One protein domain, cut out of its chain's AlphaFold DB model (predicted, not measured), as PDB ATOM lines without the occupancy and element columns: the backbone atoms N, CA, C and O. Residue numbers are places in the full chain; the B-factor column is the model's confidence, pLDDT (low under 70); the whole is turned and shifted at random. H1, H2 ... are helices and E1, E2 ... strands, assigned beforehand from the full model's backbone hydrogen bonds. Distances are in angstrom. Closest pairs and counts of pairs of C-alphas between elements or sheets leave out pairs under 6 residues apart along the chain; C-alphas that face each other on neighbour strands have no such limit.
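Overview. This is residues 455 to 488 and 504 to 556 of the 771 residues of an uncharacterized protein of Eragrostis curvula (weeping love grass) (UniProt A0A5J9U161). One long, straight helix, H1, makes the spine of this model, and three shorter helices, H2, H3 and H4, are set crosswise to it. After H4 a last stretch, which holds the short strand E1, runs back beside H1 toward the place where the printed part begins. The printed part has 87 residues, with four named helices and one named strand in the order H1, H2, H3, H4, E1; it is mostly helix, and E1 pairs with no named strand. The whole is only just compact, close to loose, with a radius of gyration of the C-alphas of 14.1 A, and it is elongated, spanning 44 by 28 by 23 A.

Along the chain. Start at Thr 455 and go on to C-alpha 461 at (4.194, -13.801, -36.620), where H1 begins; it covers residues 461 to 486 and is 37.9 A long. Past the cut, find H2 at residues 504 to 512, 12.7 A long, with C-alpha 504 at (-23.889, -23.174, -52.554). H3 follows at residues 522 to 531, 14.9 A long, and then H4 at residues 534 to 539, 8.6 A long. E1, residues 546 to 548, is 7.2 A long and ends with C-alpha 548 at (-9.175, -23.843, -33.386).

Arrangement. Begin with H1, the hub, which touches three other helices. With residues 466 to 469 alone it touches H3, at a steep tilt of 61 degrees, the same way; look at the closest C-alphas, those of Val 469 and Glu 522, 6.4 A apart. With residues 472 to 476 alone it touches H4, about perpendicular at 81 degrees; the closest C-alphas, of Arg 475 and Ile 538, are 6.7 A apart. With residues 476 to 480 alone it only just touches H2, with 3 pairs of C-alphas within 8 A, about perpendicular at 75 degrees; the closest are those of Lys 480 and Lys 511, 6.3 A apart. H3 and H4 touch only at the corner by their link, and only just, with 3 pairs of C-alphas within 8 A; the closest are those of Leu 529 and Leu 535, 4.7 A apart. H2 and H3 are apart, and E1 is apart from H2, H3 and H4. In H1, H2 and H4 every O i to N i+4 pair is within hydrogen-bond range; in H3 5 of 6 are.

Size, cuts and confidence. The two C-alphas farthest apart, of Ser 456 and Asn 488, are 45.7 A apart, while those of Thr 455 and Leu 556, the first and last printed, are 8.9 A apart. Residues 489 to 503 are not printed, and C-alphas 488 and 504 are 18.3 A apart across this cut. Of the links that are printed whole, H3 to H4 is tight, and H2 to H3 and H4 to E1 are short. The mean pLDDT of the printed part is 77.9; look for values under 70 at residues 483 to 488, 504 to 508, 511 to 512, 514 to 522 and 541 to 542.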
ATOM      1  N   THR A 455       0.887 -20.920 -21.267       81.69
ATOM      2  CA  THR A 455       0.051 -20.039 -22.091       81.69
ATOM      3  C   THR A 455       0.632 -18.630 -22.255       81.69
ATOM      4  O   THR A 455       0.022 -17.816 -22.945       81.69
ATOM      5  N   SER A 456       1.795 -18.329 -21.660       83.50
ATOM      6  CA  SER A 456       2.516 -17.063 -21.854       83.50
ATOM      7  C   SER A 456       3.554 -17.110 -22.981       83.50
ATOM      8  O   SER A 456       3.959 -16.059 -23.479       83.50
ATOM      9  N   LEU A 457       3.957 -18.309 -23.419       88.31
ATOM     10  CA  LEU A 457       4.829 -18.486 -24.576       88.31
ATOM     11  C   LEU A 457       4.004 -18.410 -25.868       88.31
ATOM     12  O   LEU A 457       3.347 -19.379 -26.253       88.31
ATOM     13  N   GLU A 458       4.046 -17.261 -26.542       91.50
ATOM     14  CA  GLU A 458       3.368 -17.061 -27.827       91.50
ATOM     15  C   GLU A 458       4.258 -17.403 -29.038       91.50
ATOM     16  O   GLU A 458       5.479 -17.240 -29.004       91.50
ATOM     17  N   LEU A 459       3.628 -17.875 -30.118       90.75
ATOM     18  CA  LEU A 459       4.229 -18.050 -31.440       90.75
ATOM     19  C   LEU A 459       4.604 -16.693 -32.052       90.75
ATOM     20  O   LEU A 459       3.902 -15.696 -31.864       90.75
ATOM     21  N   ASP A 460       5.670 -16.664 -32.851       93.19
ATOM     22  CA  ASP A 460       5.997 -15.480 -33.653       93.19
ATOM     23  C   ASP A 460       5.035 -15.295 -34.851       93.19
ATOM     24  O   ASP A 460       4.238 -16.172 -35.188       93.19
ATOM     25  N   ASN A 461       5.100 -14.135 -35.514       91.69
ATOM     26  CA  ASN A 461       4.194 -13.801 -36.620       91.69
ATOM     27  C   ASN A 461       4.316 -14.743 -37.836       91.69
ATOM     28  O   ASN A 461       3.329 -14.939 -38.545       91.69
ATOM     29  N   GLU A 462       5.493 -15.319 -38.101       90.88
ATOM     30  CA  GLU A 462       5.705 -16.254 -39.214       90.88
ATOM     31  C   GLU A 462       5.138 -17.636 -38.863       90.88
ATOM     32  O   GLU A 462       4.429 -18.252 -39.662       90.88
ATOM     33  N   GLN A 463       5.374 -18.090 -37.631       90.94
ATOM     34  CA  GLN A 463       4.782 -19.307 -37.074       90.94
ATOM     35  C   GLN A 463       3.249 -19.227 -37.030       90.94
ATOM     36  O   GLN A 463       2.571 -20.185 -37.406       90.94
ATOM     37  N   LEU A 464       2.695 -18.083 -36.618       90.50
ATOM     38  CA  LEU A 464       1.253 -17.842 -36.562       90.50
ATOM     39  C   LEU A 464       0.625 -17.770 -37.964       90.50
ATOM     40  O   LEU A 464      -0.470 -18.296 -38.160       90.50
ATOM     41  N   HIS A 465       1.321 -17.197 -38.954       88.81
ATOM     42  CA  HIS A 465       0.890 -17.228 -40.358       88.81
ATOM     43  C   HIS A 465       0.808 -18.667 -40.887       88.81
ATOM     44  O   HIS A 465      -0.228 -19.091 -41.403       88.81
ATOM     45  N   LYS A 466       1.868 -19.455 -40.668       89.25
ATOM     46  CA  LYS A 466       1.942 -20.880 -41.029       89.25
ATOM     47  C   LYS A 466       0.846 -21.710 -40.368       89.25
ATOM     48  O   LYS A 466       0.223 -22.552 -41.014       89.25
ATOM     49  N   LEU A 467       0.576 -21.448 -39.089       90.69
ATOM     50  CA  LEU A 467      -0.522 -22.070 -38.352       90.69
ATOM     51  C   LEU A 467      -1.883 -21.723 -38.974       90.69
ATOM     52  O   LEU A 467      -2.688 -22.618 -39.213       90.69
ATOM     53  N   TYR A 468      -2.120 -20.447 -39.284       89.56
ATOM     54  CA  TYR A 468      -3.373 -19.960 -39.865       89.56
ATOM     55  C   TYR A 468      -3.671 -20.584 -41.237       89.56
ATOM     56  O   TYR A 468      -4.780 -21.076 -41.458       89.56
ATOM     57  N   VAL A 469      -2.675 -20.651 -42.130       87.94
ATOM     58  CA  VAL A 469      -2.802 -21.323 -43.438       87.94
ATOM     59  C   VAL A 469      -3.103 -22.814 -43.260       87.94
ATOM     60  O   VAL A 469      -4.043 -23.331 -43.871       87.94
ATOM     61  N   ARG A 470      -2.381 -23.503 -42.364       89.69
ATOM     62  CA  ARG A 470      -2.610 -24.927 -42.066       89.69
ATOM     63  C   ARG A 470      -4.007 -25.183 -41.482       89.69
ATOM     64  O   ARG A 470      -4.684 -26.126 -41.883       89.69
ATOM     65  N   HIS A 471      -4.489 -24.305 -40.603       90.56
ATOM     66  CA  HIS A 471      -5.838 -24.370 -40.022       90.56
ATOM     67  C   HIS A 471      -6.945 -24.128 -41.054       90.56
ATOM     68  O   HIS A 471      -7.994 -24.772 -40.984       90.56
ATOM     69  N   ILE A 472      -6.711 -23.268 -42.047       88.38
ATOM     70  CA  ILE A 472      -7.618 -23.096 -43.190       88.38
ATOM     71  C   ILE A 472      -7.654 -24.365 -44.055       88.38
ATOM     72  O   ILE A 472      -8.747 -24.824 -44.393       88.38
ATOM     73  N   LEU A 473      -6.504 -24.981 -44.350       87.12
ATOM     74  CA  LEU A 473      -6.439 -26.258 -45.077       87.12
ATOM     75  C   LEU A 473      -7.207 -27.377 -44.351       87.12
ATOM     76  O   LEU A 473      -7.998 -28.080 -44.984       87.12
ATOM     77  N   TYR A 474      -7.083 -27.483 -43.024       89.75
ATOM     78  CA  TYR A 474      -7.890 -28.411 -42.220       89.75
ATOM     79  C   TYR A 474      -9.401 -28.143 -42.336       89.75
ATOM     80  O   TYR A 474     -10.171 -29.084 -42.546       89.75
ATOM     81  N   ARG A 475      -9.849 -26.879 -42.275       88.00
ATOM     82  CA  ARG A 475     -11.271 -26.529 -42.470       88.00
ATOM     83  C   ARG A 475     -11.764 -26.845 -43.896       88.00
ATOM     84  O   ARG A 475     -12.892 -27.308 -44.051       88.00
ATOM     85  N   ILE A 476     -10.928 -26.680 -44.931       84.88
ATOM     86  CA  ILE A 476     -11.242 -27.080 -46.324       84.88
ATOM     87  C   ILE A 476     -11.411 -28.600 -46.432       84.88
ATOM     88  O   ILE A 476     -12.371 -29.076 -47.041       84.88
ATOM     89  N   LYS A 477     -10.501 -29.363 -45.823       86.50
ATOM     90  CA  LYS A 477     -10.506 -30.833 -45.808       86.50
ATOM     91  C   LYS A 477     -11.747 -31.388 -45.104       86.50
ATOM     92  O   LYS A 477     -12.449 -32.212 -45.689       86.50
ATOM     93  N   TYR A 478     -12.094 -30.838 -43.935       86.69
ATOM     94  CA  TYR A 478     -13.341 -31.157 -43.227       86.69
ATOM     95  C   TYR A 478     -14.580 -30.906 -44.094       86.69
ATOM     96  O   TYR A 478     -15.475 -31.747 -44.194       86.69
ATOM     97  N   TYR A 479     -14.620 -29.745 -44.755       80.81
ATOM     98  CA  TYR A 479     -15.757 -29.346 -45.575       80.81
ATOM     99  C   TYR A 479     -15.984 -30.294 -46.768       80.81
ATOM    100  O   TYR A 479     -17.122 -30.687 -47.034       80.81
ATOM    101  N   LYS A 480     -14.909 -30.718 -47.451       80.31
ATOM    102  CA  LYS A 480     -14.986 -31.695 -48.553       80.31
ATOM    103  C   LYS A 480     -15.547 -33.044 -48.096       80.31
ATOM    104  O   LYS A 480     -16.498 -33.529 -48.704       80.31
ATOM    105  N   LEU A 481     -15.013 -33.605 -47.006       80.62
ATOM    106  CA  LEU A 481     -15.455 -34.898 -46.466       80.62
ATOM    107  C   LEU A 481     -16.946 -34.896 -46.112       80.62
ATOM    108  O   LEU A 481     -17.682 -35.798 -46.513       80.62
ATOM    109  N   ARG A 482     -17.420 -33.832 -45.451       73.69
ATOM    110  CA  ARG A 482     -18.836 -33.686 -45.082       73.69
ATOM    111  C   ARG A 482     -19.763 -33.676 -46.304       73.69
ATOM    112  O   ARG A 482     -20.860 -34.219 -46.225       73.69
ATOM    113  N   GLN A 483     -19.337 -33.107 -47.438       66.44
ATOM    114  CA  GLN A 483     -20.111 -33.190 -48.684       66.44
ATOM    115  C   GLN A 483     -20.154 -34.603 -49.277       66.44
ATOM    116  O   GLN A 483     -21.143 -34.945 -49.920       66.44
ATOM    117  N   ASP A 484     -19.104 -35.409 -49.127       61.50
ATOM    118  CA  ASP A 484     -19.097 -36.781 -49.646       61.50
ATOM    119  C   ASP A 484     -19.965 -37.725 -48.804       61.50
ATOM    120  O   ASP A 484     -20.537 -38.665 -49.353       61.50
ATOM    121  N   TRP A 485     -20.187 -37.439 -47.518       56.59
ATOM    122  CA  TRP A 485     -21.211 -38.132 -46.725       56.59
ATOM    123  C   TRP A 485     -22.631 -37.828 -47.236       56.59
ATOM    124  O   TRP A 485     -23.368 -38.756 -47.565       56.59
ATOM    125  N   HIS A 486     -22.973 -36.549 -47.443       55.00
ATOM    126  CA  HIS A 486     -24.298 -36.115 -47.938       55.00
ATOM    127  C   HIS A 486     -24.656 -36.589 -49.363       55.00
ATOM    128  O   HIS A 486     -25.808 -36.483 -49.774       55.00
ATOM    129  N   LYS A 487     -23.695 -37.128 -50.129       55.09
ATOM    130  CA  LYS A 487     -23.929 -37.766 -51.446       55.09
ATOM    131  C   LYS A 487     -24.245 -39.261 -51.355       55.09
ATOM    132  O   LYS A 487     -24.725 -39.834 -52.330       55.09
ATOM    133  N   ASN A 488     -23.920 -39.896 -50.229       44.19
ATOM    134  CA  ASN A 488     -24.042 -41.341 -50.017       44.19
ATOM    135  C   ASN A 488     -25.213 -41.718 -49.090       44.19
ATOM    136  O   ASN A 488     -25.554 -42.894 -48.977       44.19
ATOM    137  N   ARG A 504     -24.055 -22.049 -51.611       62.53
ATOM    138  CA  ARG A 504     -23.889 -23.174 -52.554       62.53
ATOM    139  C   ARG A 504     -22.861 -22.868 -53.656       62.53
ATOM    140  O   ARG A 504     -22.008 -23.709 -53.945       62.53
ATOM    141  N   HIS A 505     -22.847 -21.646 -54.196       64.88
ATOM    142  CA  HIS A 505     -21.841 -21.213 -55.175       64.88
ATOM    143  C   HIS A 505     -20.407 -21.178 -54.608       64.88
ATOM    144  O   HIS A 505     -19.469 -21.648 -55.260       64.88
ATOM    145  N   HIS A 506     -20.213 -20.655 -53.392       66.19
ATOM    146  CA  HIS A 506     -18.903 -20.670 -52.727       66.19
ATOM    147  C   HIS A 506     -18.450 -22.106 -52.392       66.19
ATOM    148  O   HIS A 506     -17.268 -22.432 -52.527       66.19
ATOM    149  N   PHE A 507     -19.380 -22.989 -52.024       65.31
ATOM    150  CA  PHE A 507     -19.099 -24.395 -51.735       65.31
ATOM    151  C   PHE A 507     -18.667 -25.194 -52.974       65.31
ATOM    152  O   PHE A 507     -17.724 -25.984 -52.889       65.31
ATOM    153  N   GLU A 508     -19.275 -24.964 -54.143       68.62
ATOM    154  CA  GLU A 508     -18.823 -25.617 -55.379       68.62
ATOM    155  C   GLU A 508     -17.433 -25.128 -55.826       68.62
ATOM    156  O   GLU A 508     -16.632 -25.932 -56.308       68.62
ATOM    157  N   LYS A 509     -17.066 -23.863 -55.561       71.56
ATOM    158  CA  LYS A 509     -15.671 -23.414 -55.727       71.56
ATOM    159  C   LYS A 509     -14.710 -24.166 -54.799       71.56
ATOM    160  O   LYS A 509     -13.706 -24.682 -55.282       71.56
ATOM    161  N   LEU A 510     -15.016 -24.285 -53.501       72.69
ATOM    162  CA  LEU A 510     -14.168 -25.008 -52.529       72.69
ATOM    163  C   LEU A 510     -13.954 -26.484 -52.904       72.69
ATOM    164  O   LEU A 510     -12.857 -27.020 -52.741       72.69
ATOM    165  N   LYS A 511     -14.988 -27.133 -53.449       69.25
ATOM    166  CA  LYS A 511     -14.946 -28.504 -53.981       69.25
ATOM    167  C   LYS A 511     -13.964 -28.651 -55.154       69.25
ATOM    168  O   LYS A 511     -13.279 -29.667 -55.229       69.25
ATOM    169  N   MET A 512     -13.850 -27.644 -56.023       66.88
ATOM    170  CA  MET A 512     -12.935 -27.645 -57.178       66.88
ATOM    171  C   MET A 512     -11.470 -27.317 -56.831       66.88
ATOM    172  O   MET A 512     -10.602 -27.441 -57.695       66.88
ATOM    173  N   LEU A 513     -11.165 -26.913 -55.590       70.12
ATOM    174  CA  LEU A 513      -9.797 -26.600 -55.160       70.12
ATOM    175  C   LEU A 513      -8.993 -27.858 -54.846       70.12
ATOM    176  O   LEU A 513      -8.933 -28.303 -53.698       70.12
ATOM    177  N   ASN A 514      -8.334 -28.418 -55.855       63.81
ATOM    178  CA  ASN A 514      -7.284 -29.408 -55.635       63.81
ATOM    179  C   ASN A 514      -6.002 -28.700 -55.192       63.81
ATOM    180  O   ASN A 514      -5.208 -28.243 -56.010       63.81
ATOM    181  N   PHE A 515      -5.848 -28.599 -53.876       63.16
ATOM    182  CA  PHE A 515      -4.613 -28.198 -53.227       63.16
ATOM    183  C   PHE A 515      -3.742 -29.438 -53.013       63.16
ATOM    184  O   PHE A 515      -4.146 -30.338 -52.278       63.16
ATOM    185  N   ASP A 516      -2.583 -29.489 -53.669       55.19
ATOM    186  CA  ASP A 516      -1.573 -30.519 -53.426       55.19
ATOM    187  C   ASP A 516      -0.719 -30.089 -52.223       55.19
ATOM    188  O   ASP A 516      -0.141 -28.998 -52.235       55.19
ATOM    189  N   GLU A 517      -0.688 -30.899 -51.158       52.97
ATOM    190  CA  GLU A 517      -0.144 -30.508 -49.842       52.97
ATOM    191  C   GLU A 517       1.378 -30.201 -49.883       52.97
ATOM    192  O   GLU A 517       1.910 -29.647 -48.922       52.97
ATOM    193  N   GLY A 518       2.076 -30.518 -50.988       52.81
ATOM    194  CA  GLY A 518       3.522 -30.317 -51.163       52.81
ATOM    195  C   GLY A 518       3.996 -29.167 -52.073       52.81
ATOM    196  O   GLY A 518       5.188 -28.866 -52.036       52.81
ATOM    197  N   GLU A 519       3.138 -28.526 -52.883       52.69
ATOM    198  CA  GLU A 519       3.586 -27.555 -53.922       52.69
ATOM    199  C   GLU A 519       3.077 -26.108 -53.753       52.69
ATOM    200  O   GLU A 519       3.406 -25.233 -54.557       52.69
ATOM    201  N   LEU A 520       2.279 -25.815 -52.726       55.94
ATOM    202  CA  LEU A 520       1.632 -24.507 -52.589       55.94
ATOM    203  C   LEU A 520       2.469 -23.501 -51.797       55.94
ATOM    204  O   LEU A 520       2.789 -23.713 -50.630       55.94
ATOM    205  N   ASP A 521       2.712 -22.341 -52.410       65.56
ATOM    206  CA  ASP A 521       3.037 -21.117 -51.679       65.56
ATOM    207  C   ASP A 521       1.885 -20.794 -50.711       65.56
ATOM    208  O   ASP A 521       0.747 -20.557 -51.130       65.56
ATOM    209  N   GLU A 522       2.190 -20.794 -49.411       66.38
ATOM    210  CA  GLU A 522       1.252 -20.542 -48.310       66.38
ATOM    211  C   GLU A 522       0.435 -19.254 -48.518       66.38
ATOM    212  O   GLU A 522      -0.754 -19.200 -48.190       66.38
ATOM    213  N   ASN A 523       1.055 -18.232 -49.116       70.00
ATOM    214  CA  ASN A 523       0.437 -16.936 -49.390       70.00
ATOM    215  C   ASN A 523      -0.585 -17.026 -50.537       70.00
ATOM    216  O   ASN A 523      -1.648 -16.408 -50.480       70.00
ATOM    217  N   HIS A 524      -0.307 -17.848 -51.555       78.19
ATOM    218  CA  HIS A 524      -1.154 -17.991 -52.741       78.19
ATOM    219  C   HIS A 524      -2.538 -18.572 -52.411       78.19
ATOM    220  O   HIS A 524      -3.536 -18.205 -53.036       78.19
ATOM    221  N   ILE A 525      -2.615 -19.441 -51.397       80.06
ATOM    222  CA  ILE A 525      -3.881 -19.992 -50.890       80.06
ATOM    223  C   ILE A 525      -4.743 -18.870 -50.290       80.06
ATOM    224  O   ILE A 525      -5.935 -18.788 -50.592       80.06
ATOM    225  N   LEU A 526      -4.156 -17.992 -49.466       83.25
ATOM    226  CA  LEU A 526      -4.879 -16.880 -48.841       83.25
ATOM    227  C   LEU A 526      -5.336 -15.851 -49.881       83.25
ATOM    228  O   LEU A 526      -6.523 -15.524 -49.911       83.25
ATOM    229  N   ASP A 527      -4.437 -15.428 -50.775       84.12
ATOM    230  CA  ASP A 527      -4.735 -14.510 -51.883       84.12
ATOM    231  C   ASP A 527      -5.898 -15.024 -52.745       84.12
ATOM    232  O   ASP A 527      -6.809 -14.270 -53.101       84.12
ATOM    233  N   TYR A 528      -5.901 -16.323 -53.071       83.19
ATOM    234  CA  TYR A 528      -6.988 -16.948 -53.821       83.19
ATOM    235  C   TYR A 528      -8.307 -16.925 -53.035       83.19
ATOM    236  O   TYR A 528      -9.342 -16.511 -53.565       83.19
ATOM    237  N   LEU A 529      -8.290 -17.364 -51.771       84.88
ATOM    238  CA  LEU A 529      -9.496 -17.456 -50.947       84.88
ATOM    239  C   LEU A 529     -10.088 -16.076 -50.633       84.88
ATOM    240  O   LEU A 529     -11.314 -15.960 -50.561       84.88
ATOM    241  N   GLU A 530      -9.274 -15.032 -50.458       84.94
ATOM    242  CA  GLU A 530      -9.766 -13.661 -50.285       84.94
ATOM    243  C   GLU A 530     -10.354 -13.117 -51.594       84.94
ATOM    244  O   GLU A 530     -11.497 -12.650 -51.605       84.94
ATOM    245  N   LYS A 531      -9.634 -13.256 -52.716       84.25
ATOM    246  CA  LYS A 531     -10.080 -12.810 -54.045       84.25
ATOM    247  C   LYS A 531     -11.411 -13.437 -54.471       84.25
ATOM    248  O   LYS A 531     -12.256 -12.749 -55.039       84.25
ATOM    249  N   GLU A 532     -11.607 -14.727 -54.202       80.00
ATOM    250  CA  GLU A 532     -12.852 -15.443 -54.515       80.00
ATOM    251  C   GLU A 532     -13.938 -15.291 -53.427       80.00
ATOM    252  O   GLU A 532     -15.012 -15.882 -53.549       80.00
ATOM    253  N   GLY A 533     -13.678 -14.516 -52.363       80.12
ATOM    254  CA  GLY A 533     -14.598 -14.250 -51.246       80.12
ATOM    255  C   GLY A 533     -14.756 -15.397 -50.235       80.12
ATOM    256  O   GLY A 533     -15.429 -15.236 -49.214       80.12
ATOM    257  N   LEU A 534     -14.122 -16.541 -50.500       80.88
ATOM    258  CA  LEU A 534     -14.215 -17.795 -49.749       80.88
ATOM    259  C   LEU A 534     -13.638 -17.697 -48.332       80.88
ATOM    260  O   LEU A 534     -14.179 -18.315 -47.411       80.88
ATOM    261  N   LEU A 535     -12.580 -16.900 -48.138       82.81
ATOM    262  CA  LEU A 535     -11.838 -16.817 -46.876       82.81
ATOM    263  C   LEU A 535     -12.757 -16.495 -45.692       82.81
ATOM    264  O   LEU A 535     -12.693 -17.159 -44.661       82.81
ATOM    265  N   ARG A 536     -13.678 -15.535 -45.850       80.12
ATOM    266  CA  ARG A 536     -14.625 -15.135 -44.793       80.12
ATOM    267  C   ARG A 536     -15.610 -16.248 -44.421       80.12
ATOM    268  O   ARG A 536     -16.017 -16.336 -43.269       80.12
ATOM    269  N   HIS A 537     -16.011 -17.083 -45.379       76.62
ATOM    270  CA  HIS A 537     -16.966 -18.169 -45.132       76.62
ATOM    271  C   HIS A 537     -16.308 -19.348 -44.413       76.62
ATOM    272  O   HIS A 537     -16.914 -19.924 -43.514       76.62
ATOM    273  N   ILE A 538     -15.048 -19.659 -44.736       78.31
ATOM    274  CA  ILE A 538     -14.321 -20.762 -44.093       78.31
ATOM    275  C   ILE A 538     -13.682 -20.377 -42.751       78.31
ATOM    276  O   ILE A 538     -13.539 -21.218 -41.865       78.31
ATOM    277  N   THR A 539     -13.349 -19.097 -42.553       78.06
ATOM    278  CA  THR A 539     -12.859 -18.577 -41.262       78.06
ATOM    279  C   THR A 539     -13.980 -18.255 -40.272       78.06
ATOM    280  O   THR A 539     -13.705 -18.155 -39.082       78.06
ATOM    281  N   SER A 540     -15.241 -18.160 -40.709       75.25
ATOM    282  CA  SER A 540     -16.376 -17.921 -39.810       75.25
ATOM    283  C   SER A 540     -16.592 -19.080 -38.828       75.25
ATOM    284  O   SER A 540     -16.840 -20.218 -39.219       75.25
ATOM    285  N   ASP A 541     -16.553 -18.768 -37.533       63.84
ATOM    286  CA  ASP A 541     -16.704 -19.738 -36.438       63.84
ATOM    287  C   ASP A 541     -18.147 -20.244 -36.237       63.84
ATOM    288  O   ASP A 541     -18.403 -21.066 -35.362       63.84
ATOM    289  N   SER A 542     -19.099 -19.779 -37.057       66.88
ATOM    290  CA  SER A 542     -20.452 -20.345 -37.167       66.88
ATOM    291  C   SER A 542     -20.611 -21.370 -38.299       66.88
ATOM    292  O   SER A 542     -21.678 -21.965 -38.416       66.88
ATOM    293  N   THR A 543     -19.588 -21.586 -39.135       72.62
ATOM    294  CA  THR A 543     -19.636 -22.543 -40.262       72.62
ATOM    295  C   THR A 543     -19.458 -24.002 -39.813       72.62
ATOM    296  O   THR A 543     -19.843 -24.924 -40.530       72.62
ATOM    297  N   PHE A 544     -18.899 -24.232 -38.621       80.69
ATOM    298  CA  PHE A 544     -18.567 -25.557 -38.092       80.69
ATOM    299  C   PHE A 544     -19.013 -25.692 -36.627       80.69
ATOM    300  O   PHE A 544     -19.086 -24.703 -35.900       80.69
ATOM    301  N   ASP A 545     -19.252 -26.921 -36.156       82.94
ATOM    302  CA  ASP A 545     -19.493 -27.224 -34.733       82.94
ATOM    303  C   ASP A 545     -18.199 -27.238 -33.892       82.94
ATOM    304  O   ASP A 545     -18.195 -27.661 -32.736       82.94
ATOM    305  N   TRP A 546     -17.088 -26.773 -34.464       88.38
ATOM    306  CA  TRP A 546     -15.763 -26.759 -33.863       88.38
ATOM    307  C   TRP A 546     -14.886 -25.648 -34.451       88.38
ATOM    308  O   TRP A 546     -15.105 -25.173 -35.565       88.38
ATOM    309  N   VAL A 547     -13.867 -25.245 -33.696       88.38
ATOM    310  CA  VAL A 547     -12.885 -24.219 -34.067       88.38
ATOM    311  C   VAL A 547     -11.489 -24.611 -33.583       88.38
ATOM    312  O   VAL A 547     -11.339 -25.509 -32.756       88.38
ATOM    313  N   PHE A 548     -10.471 -23.892 -34.055       89.50
ATOM    314  CA  PHE A 548      -9.175 -23.843 -33.386       89.50
ATOM    315  C   PHE A 548      -9.166 -22.661 -32.410       89.50
ATOM    316  O   PHE A 548      -9.494 -21.539 -32.796       89.50
ATOM    317  N   GLN A 549      -8.799 -22.906 -31.154       87.62
ATOM    318  CA  GLN A 549      -8.518 -21.863 -30.159       87.62
ATOM    319  C   GLN A 549      -7.061 -21.946 -29.701       87.62
ATOM    320  O   GLN A 549      -6.336 -22.860 -30.079       87.62
ATOM    321  N   TYR A 550      -6.618 -20.981 -28.887       86.62
ATOM    322  CA  TYR A 550      -5.244 -20.935 -28.362       86.62
ATOM    323  C   TYR A 550      -4.174 -20.943 -29.473       86.62
ATOM    324  O   TYR A 550      -3.071 -21.461 -29.313       86.62
ATOM    325  N   CYS A 551      -4.503 -20.333 -30.616       87.75
ATOM    326  CA  CYS A 551      -3.643 -20.268 -31.796       87.75
ATOM    327  C   CYS A 551      -2.352 -19.469 -31.565       87.75
ATOM    328  O   CYS A 551      -1.378 -19.724 -32.259       87.75
ATOM    329  N   THR A 552      -2.302 -18.551 -30.591       89.31
ATOM    330  CA  THR A 552      -1.039 -17.894 -30.218       89.31
ATOM    331  C   THR A 552      -0.167 -18.750 -29.305       89.31
ATOM    332  O   THR A 552       1.046 -18.627 -29.382       89.31
ATOM    333  N   VAL A 553      -0.726 -19.647 -28.482       89.88
ATOM    334  CA  VAL A 553       0.045 -20.430 -27.498       89.88
ATOM    335  C   VAL A 553       0.958 -21.423 -28.210       89.88
ATOM    336  O   VAL A 553       0.477 -22.334 -28.884       89.88
ATOM    337  N   ALA A 554       2.273 -21.290 -28.040       88.88
ATOM    338  CA  ALA A 554       3.267 -22.117 -28.720       88.88
ATOM    339  C   ALA A 554       3.335 -23.556 -28.186       88.88
ATOM    340  O   ALA A 554       3.612 -24.479 -28.947       88.88
ATOM    341  N   GLY A 555       3.045 -23.760 -26.896       87.50
ATOM    342  CA  GLY A 555       3.152 -25.059 -26.216       87.50
ATOM    343  C   GLY A 555       2.102 -26.116 -26.592       87.50
ATOM    344  O   GLY A 555       2.111 -27.189 -25.996       87.50
ATOM    345  N   LEU A 556       1.203 -25.828 -27.541       90.81
ATOM    346  CA  LEU A 556       0.146 -26.742 -27.990       90.81
ATOM    347  C   LEU A 556       0.427 -27.335 -29.382       90.81
ATOM    348  O   LEU A 556       0.999 -26.676 -30.257       90.81
TER     349      LEU A 556